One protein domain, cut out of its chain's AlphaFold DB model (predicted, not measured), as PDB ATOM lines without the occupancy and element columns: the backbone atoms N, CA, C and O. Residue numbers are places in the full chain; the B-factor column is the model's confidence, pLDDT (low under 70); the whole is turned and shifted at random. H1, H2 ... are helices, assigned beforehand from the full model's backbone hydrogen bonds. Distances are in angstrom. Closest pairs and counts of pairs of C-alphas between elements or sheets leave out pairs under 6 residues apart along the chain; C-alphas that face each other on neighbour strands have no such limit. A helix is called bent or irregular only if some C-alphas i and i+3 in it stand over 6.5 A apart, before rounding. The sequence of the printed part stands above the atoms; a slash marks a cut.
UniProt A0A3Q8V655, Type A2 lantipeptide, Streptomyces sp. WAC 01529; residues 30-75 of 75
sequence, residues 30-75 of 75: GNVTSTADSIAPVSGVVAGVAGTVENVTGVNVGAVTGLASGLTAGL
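Overview. This is residues 30 to 75 of the 75 residues of the protein "Type A2 lantipeptide" of Streptomyces sp. WAC 01529 (UniProt A0A3Q8V655). A long, gently bent helix, H1, and a shorter one, H2, make an open L, its corner at the tight link between them. Most of each arm stands free: residues 30 to 46 and 63 to 75. The printed part has 46 residues, H1 then H2, no named strand, class all helix. It is flat, 40 by 31 by 8 A, and only just loose, close to extended, with a radius of gyration of the C-alphas of 14.0 A.

Arrangement. H1, residues 30 to 57, was assigned as one helix by its hydrogen bonds but is bent: C-alphas 38 and 41 are 6.5 A apart. Its arms, H1a, residues 30 to 38, and H1b, residues 41 to 57, stand at a shallow tilt of 27 degrees. H1b, with residues 50 to 54 alone, only just touches residue 61 of H2, residues 61 to 73, with 3 pairs of C-alphas within 8 A; the closest C-alphas, of Ala 50 and Val 61, are 6.2 A apart. H1b and H2 run opposite ways at a steep tilt of 65 degrees. H1a and H2 are apart. Every O i to N i+4 pair is within hydrogen-bond range in H1a and H2, and 12 of 13 in H1b.

Along the chain. H1a, 12.1 A long, begins at C-alpha 30 (134.616, 11.435, -47.051). H1b, 24.7 A, ends at C-alpha 57 (130.792, -11.876, -80.096). H2, 18.0 A, ends at C-alpha 73 (137.931, -17.921, -54.954).

Size, cuts and confidence. The C-alphas farthest apart, of Gly 30 and Gly 58, are 40.8 A apart. The printed part has no cut and no long link. Its mean pLDDT is 81.6; residue 75, the chain's last, is under 70.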
ATOM      1  N   GLY A  30     133.709  10.985 -45.996       78.69
ATOM      2  CA  GLY A  30     134.616  11.435 -47.051       78.69
ATOM      3  C   GLY A  30     135.295  10.267 -47.766       78.69
ATOM      4  O   GLY A  30     135.228  10.177 -48.987       78.69
ATOM      5  N   ASN A  31     135.857   9.314 -47.017       81.81
ATOM      6  CA  ASN A  31     136.538   8.145 -47.581       81.81
ATOM      7  C   ASN A  31     135.601   7.242 -48.396       81.81
ATOM      8  O   ASN A  31     135.975   6.775 -49.474       81.81
ATOM      9  N   VAL A  32     134.381   7.005 -47.903       78.88
ATOM     10  CA  VAL A  32     133.364   6.224 -48.627       78.88
ATOM     11  C   VAL A  32     132.959   6.941 -49.911       78.88
ATOM     12  O   VAL A  32     132.923   6.311 -50.966       78.88
ATOM     13  N   THR A  33     132.728   8.253 -49.845       81.12
ATOM     14  CA  THR A  33     132.358   9.060 -51.017       81.12
ATOM     15  C   THR A  33     133.476   9.064 -52.056       81.12
ATOM     16  O   THR A  33     133.228   8.735 -53.208       81.12
ATOM     17  N   SER A  34     134.727   9.312 -51.658       79.94
ATOM     18  CA  SER A  34     135.877   9.286 -52.573       79.94
ATOM     19  C   SER A  34     136.111   7.910 -53.201       79.94
ATOM     20  O   SER A  34     136.497   7.813 -54.366       79.94
ATOM     21  N   THR A  35     135.855   6.835 -52.452       79.50
ATOM     22  CA  THR A  35     135.939   5.466 -52.973       79.50
ATOM     23  C   THR A  35     134.823   5.197 -53.982       79.50
ATOM     24  O   THR A  35     135.089   4.696 -55.073       79.50
ATOM     25  N   ALA A  36     133.585   5.574 -53.657       73.38
ATOM     26  CA  ALA A  36     132.443   5.436 -54.554       73.38
ATOM     27  C   ALA A  36     132.637   6.250 -55.843       73.38
ATOM     28  O   ALA A  36     132.477   5.700 -56.932       73.38
ATOM     29  N   ASP A  37     133.079   7.504 -55.735       78.38
ATOM     30  CA  ASP A  37     133.383   8.382 -56.872       78.38
ATOM     31  C   ASP A  37     134.556   7.878 -57.717       78.38
ATOM     32  O   ASP A  37     134.619   8.163 -58.909       78.38
ATOM     33  N   SER A  38     135.479   7.103 -57.145       75.50
ATOM     34  CA  SER A  38     136.566   6.481 -57.913       75.50
ATOM     35  C   SER A  38     136.101   5.237 -58.682       75.50
ATOM     36  O   SER A  38     136.610   4.950 -59.764       75.50
ATOM     37  N   ILE A  39     135.129   4.493 -58.146       78.50
ATOM     38  CA  ILE A  39     134.636   3.234 -58.732       78.50
ATOM     39  C   ILE A  39     133.509   3.483 -59.744       78.50
ATOM     40  O   ILE A  39     133.479   2.854 -60.807       78.50
ATOM     41  N   ALA A  40     132.586   4.399 -59.444       75.50
ATOM     42  CA  ALA A  40     131.400   4.648 -60.260       75.50
ATOM     43  C   ALA A  40     131.724   5.013 -61.728       75.50
ATOM     44  O   ALA A  40     131.129   4.396 -62.618       75.50
ATOM     45  N   PRO A  41     132.702   5.892 -62.036       78.19
ATOM     46  CA  PRO A  41     133.061   6.225 -63.416       78.19
ATOM     47  C   PRO A  41     133.576   5.019 -64.203       78.19
ATOM     48  O   PRO A  41     133.246   4.844 -65.376       78.19
ATOM     49  N   VAL A  42     134.357   4.151 -63.554       78.69
ATOM     50  CA  VAL A  42     134.942   2.966 -64.193       78.69
ATOM     51  C   VAL A  42     133.878   1.890 -64.419       78.69
ATOM     52  O   VAL A  42     133.884   1.232 -65.457       78.69
ATOM     53  N   SER A  43     132.919   1.749 -63.501       73.88
ATOM     54  CA  SER A  43     131.850   0.747 -63.605       73.88
ATOM     55  C   SER A  43     130.973   0.922 -64.852       73.88
ATOM     56  O   SER A  43     130.662  -0.060 -65.526       73.88
ATOM     57  N   GLY A  44     130.648   2.168 -65.224       75.06
ATOM     58  CA  GLY A  44     129.874   2.469 -66.431       75.06
ATOM     59  C   GLY A  44     130.638   2.154 -67.720       75.06
ATOM     60  O   GLY A  44     130.069   1.593 -68.657       75.06
ATOM     61  N   VAL A  45     131.943   2.446 -67.753       80.38
ATOM     62  CA  VAL A  45     132.816   2.119 -68.895       80.38
ATOM     63  C   VAL A  45     132.945   0.606 -69.060       80.38
ATOM     64  O   VAL A  45     132.775   0.093 -70.164       80.38
ATOM     65  N   VAL A  46     133.191  -0.119 -67.968       81.81
ATOM     66  CA  VAL A  46     133.307  -1.584 -67.987       81.81
ATOM     67  C   VAL A  46     131.996  -2.230 -68.440       81.81
ATOM     68  O   VAL A  46     132.030  -3.108 -69.298       81.81
ATOM     69  N   ALA A  47     130.846  -1.764 -67.943       81.06
ATOM     70  CA  ALA A  47     129.540  -2.263 -68.372       81.06
ATOM     71  C   ALA A  47     129.280  -2.011 -69.870       81.06
ATOM     72  O   ALA A  47     128.807  -2.903 -70.574       81.06
ATOM     73  N   GLY A  48     129.639  -0.829 -70.384       82.88
ATOM     74  CA  GLY A  48     129.505  -0.500 -71.806       82.88
ATOM     75  C   GLY A  48     130.403  -1.349 -72.714       82.88
ATOM     76  O   GLY A  48     129.957  -1.835 -73.758       82.88
ATOM     77  N   VAL A  49     131.654  -1.583 -72.306       82.44
ATOM     78  CA  VAL A  49     132.584  -2.465 -73.030       82.44
ATOM     79  C   VAL A  49     132.092  -3.911 -72.998       82.44
ATOM     80  O   VAL A  49     132.040  -4.546 -74.049       82.44
ATOM     81  N   ALA A  50     131.670  -4.414 -71.834       83.94
ATOM     82  CA  ALA A  50     131.118  -5.760 -71.698       83.94
ATOM     83  C   ALA A  50     129.892  -5.960 -72.600       83.94
ATOM     84  O   ALA A  50     129.864  -6.911 -73.375       83.94
ATOM     85  N   GLY A  51     128.945  -5.016 -72.601       83.75
ATOM     86  CA  GLY A  51     127.776  -5.067 -73.481       83.75
ATOM     87  C   GLY A  51     128.131  -4.993 -74.971       83.75
ATOM     88  O   GLY A  51     127.499  -5.654 -75.795       83.75
ATOM     89  N   THR A  52     129.166  -4.239 -75.349       85.06
ATOM     90  CA  THR A  52     129.649  -4.199 -76.742       85.06
ATOM     91  C   THR A  52     130.255  -5.540 -77.155       85.06
ATOM     92  O   THR A  52     129.951  -6.048 -78.234       85.06
ATOM     93  N   VAL A  53     131.074  -6.145 -76.292       85.06
ATOM     94  CA  VAL A  53     131.669  -7.467 -76.532       85.06
ATOM     95  C   VAL A  53     130.585  -8.538 -76.626       85.06
ATOM     96  O   VAL A  53     130.614  -9.324 -77.571       85.06
ATOM     97  N   GLU A  54     129.604  -8.537 -75.722       88.31
ATOM     98  CA  GLU A  54     128.453  -9.449 -75.759       88.31
ATOM     99  C   GLU A  54     127.690  -9.343 -77.084       88.31
ATOM    100  O   GLU A  54     127.426 -10.359 -77.722       88.31
ATOM    101  N   ASN A  55     127.404  -8.124 -77.552       87.50
ATOM    102  CA  ASN A  55     126.694  -7.911 -78.815       87.50
ATOM    103  C   ASN A  55     127.509  -8.318 -80.053       87.50
ATOM    104  O   ASN A  55     126.944  -8.844 -81.008       87.50
ATOM    105  N   VAL A  56     128.825  -8.076 -80.063       89.44
ATOM    106  CA  VAL A  56     129.690  -8.378 -81.220       89.44
ATOM    107  C   VAL A  56     130.031  -9.866 -81.302       89.44
ATOM    108  O   VAL A  56     130.121 -10.421 -82.394       89.44
ATOM    109  N   THR A  57     130.254 -10.508 -80.158       87.06
ATOM    110  CA  THR A  57     130.792 -11.876 -80.096       87.06
ATOM    111  C   THR A  57     129.751 -12.926 -79.717       87.06
ATOM    112  O   THR A  57     129.999 -14.115 -79.903       87.06
ATOM    113  N   GLY A  58     128.605 -12.519 -79.162       86.31
ATOM    114  CA  GLY A  58     127.613 -13.425 -78.575       86.31
ATOM    115  C   GLY A  58     128.073 -14.098 -77.273       86.31
ATOM    116  O   GLY A  58     127.357 -14.940 -76.732       86.31
ATOM    117  N   VAL A  59     129.262 -13.762 -76.761       86.88
ATOM    118  CA  VAL A  59     129.826 -14.333 -75.533       86.88
ATOM    119  C   VAL A  59     129.263 -13.597 -74.330       86.88
ATOM    120  O   VAL A  59     129.535 -12.416 -74.180       86.88
ATOM    121  N   ASN A  60     128.555 -14.302 -73.445       84.88
ATOM    122  CA  ASN A  60     128.063 -13.753 -72.179       84.88
ATOM    123  C   ASN A  60     129.233 -13.477 -71.215       84.88
ATOM    124  O   ASN A  60     129.816 -14.401 -70.641       84.88
ATOM    125  N   VAL A  61     129.583 -12.203 -71.040       84.62
ATOM    126  CA  VAL A  61     130.741 -11.764 -70.248       84.62
ATOM    127  C   VAL A  61     130.477 -11.960 -68.753       84.62
ATOM    128  O   VAL A  61     131.391 -12.325 -68.009       84.62
ATOM    129  N   GLY A  62     129.225 -11.810 -68.306       83.31
ATOM    130  CA  GLY A  62     128.822 -12.081 -66.921       83.31
ATOM    131  C   GLY A  62     129.057 -13.535 -66.494       83.31
ATOM    132  O   GLY A  62     129.573 -13.799 -65.408       83.31
ATOM    133  N   ALA A  63     128.758 -14.495 -67.369       82.94
ATOM    134  CA  ALA A  63     128.983 -15.915 -67.109       82.94
ATOM    135  C   ALA A  63     130.480 -16.266 -67.037       82.94
ATOM    136  O   ALA A  63     130.899 -17.027 -66.165       82.94
ATOM    137  N   VAL A  64     131.301 -15.687 -67.923       85.00
ATOM    138  CA  VAL A  64     132.757 -15.920 -67.949       85.00
ATOM    139  C   VAL A  64     133.435 -15.333 -66.712       85.00
ATOM    140  O   VAL A  64     134.259 -15.995 -66.082       85.00
ATOM    141  N   THR A  65     133.074 -14.105 -66.339       84.44
ATOM    142  CA  THR A  65     133.619 -13.442 -65.146       84.44
ATOM    143  C   THR A  65     133.205 -14.152 -63.859       84.44
ATOM    144  O   THR A  65     134.057 -14.363 -62.999       84.44
ATOM    145  N   GLY A  66     131.951 -14.606 -63.748       83.81
ATOM    146  CA  GLY A  66     131.492 -15.413 -62.613       83.81
ATOM    147  C   GLY A  66     132.215 -16.760 -62.490       83.81
ATOM    148  O   GLY A  66     132.568 -17.174 -61.386       83.81
ATOM    149  N   LEU A  67     132.503 -17.431 -63.611       86.69
ATOM    150  CA  LEU A  67     133.289 -18.669 -63.609       86.69
ATOM    151  C   LEU A  67     134.745 -18.422 -63.191       86.69
ATOM    152  O   LEU A  67     135.281 -19.160 -62.366       86.69
ATOM    153  N   ALA A  68     135.374 -17.378 -63.735       86.25
ATOM    154  CA  ALA A  68     136.737 -17.004 -63.378       86.25
ATOM    155  C   ALA A  68     136.844 -16.641 -61.889       86.25
ATOM    156  O   ALA A  68     137.745 -17.136 -61.215       86.25
ATOM    157  N   SER A  69     135.899 -15.853 -61.360       87.69
ATOM    158  CA  SER A  69     135.897 -15.483 -59.942       87.69
ATOM    159  C   SER A  69     135.675 -16.696 -59.041       87.69
ATOM    160  O   SER A  69     136.328 -16.812 -58.010       87.69
ATOM    161  N   GLY A  70     134.783 -17.612 -59.431       87.00
ATOM    162  CA  GLY A  70     134.546 -18.863 -58.712       87.00
ATOM    163  C   GLY A  70     135.784 -19.760 -58.673       87.00
ATOM    164  O   GLY A  70     136.083 -20.341 -57.634       87.00
ATOM    165  N   LEU A  71     136.545 -19.819 -59.769       87.88
ATOM    166  CA  LEU A  71     137.798 -20.570 -59.832       87.88
ATOM    167  C   LEU A  71     138.894 -19.939 -58.962       87.88
ATOM    168  O   LEU A  71     139.581 -20.656 -58.245       87.88
ATOM    169  N   THR A  72     139.045 -18.612 -58.990       82.81
ATOM    170  CA  THR A  72     140.042 -17.912 -58.162       82.81
ATOM    171  C   THR A  72     139.673 -17.856 -56.686       82.81
ATOM    172  O   THR A  72     140.561 -17.750 -55.857       82.81
ATOM    173  N   ALA A  73     138.383 -17.886 -56.344       81.25
ATOM    174  CA  ALA A  73     137.931 -17.921 -54.954       81.25
ATOM    175  C   ALA A  73     138.009 -19.331 -54.343       81.25
ATOM    176  O   ALA A  73     137.948 -19.471 -53.124       81.25
ATOM    177  N   GLY A  74     138.093 -20.368 -55.183       71.38
ATOM    178  CA  GLY A  74     138.232 -21.765 -54.770       71.38
ATOM    179  C   GLY A  74     139.674 -22.289 -54.722       71.38
ATOM    180  O   GLY A  74     139.858 -23.437 -54.317       71.38
ATOM    181  N   LEU A  75     140.664 -21.490 -55.139       53.75
ATOM    182  CA  LEU A  75     142.105 -21.770 -55.059       53.75
ATOM    183  C   LEU A  75     142.744 -20.936 -53.943       53.75
ATOM    184  O   LEU A  75     143.605 -21.496 -53.229       53.75
TER     185      LEU A  75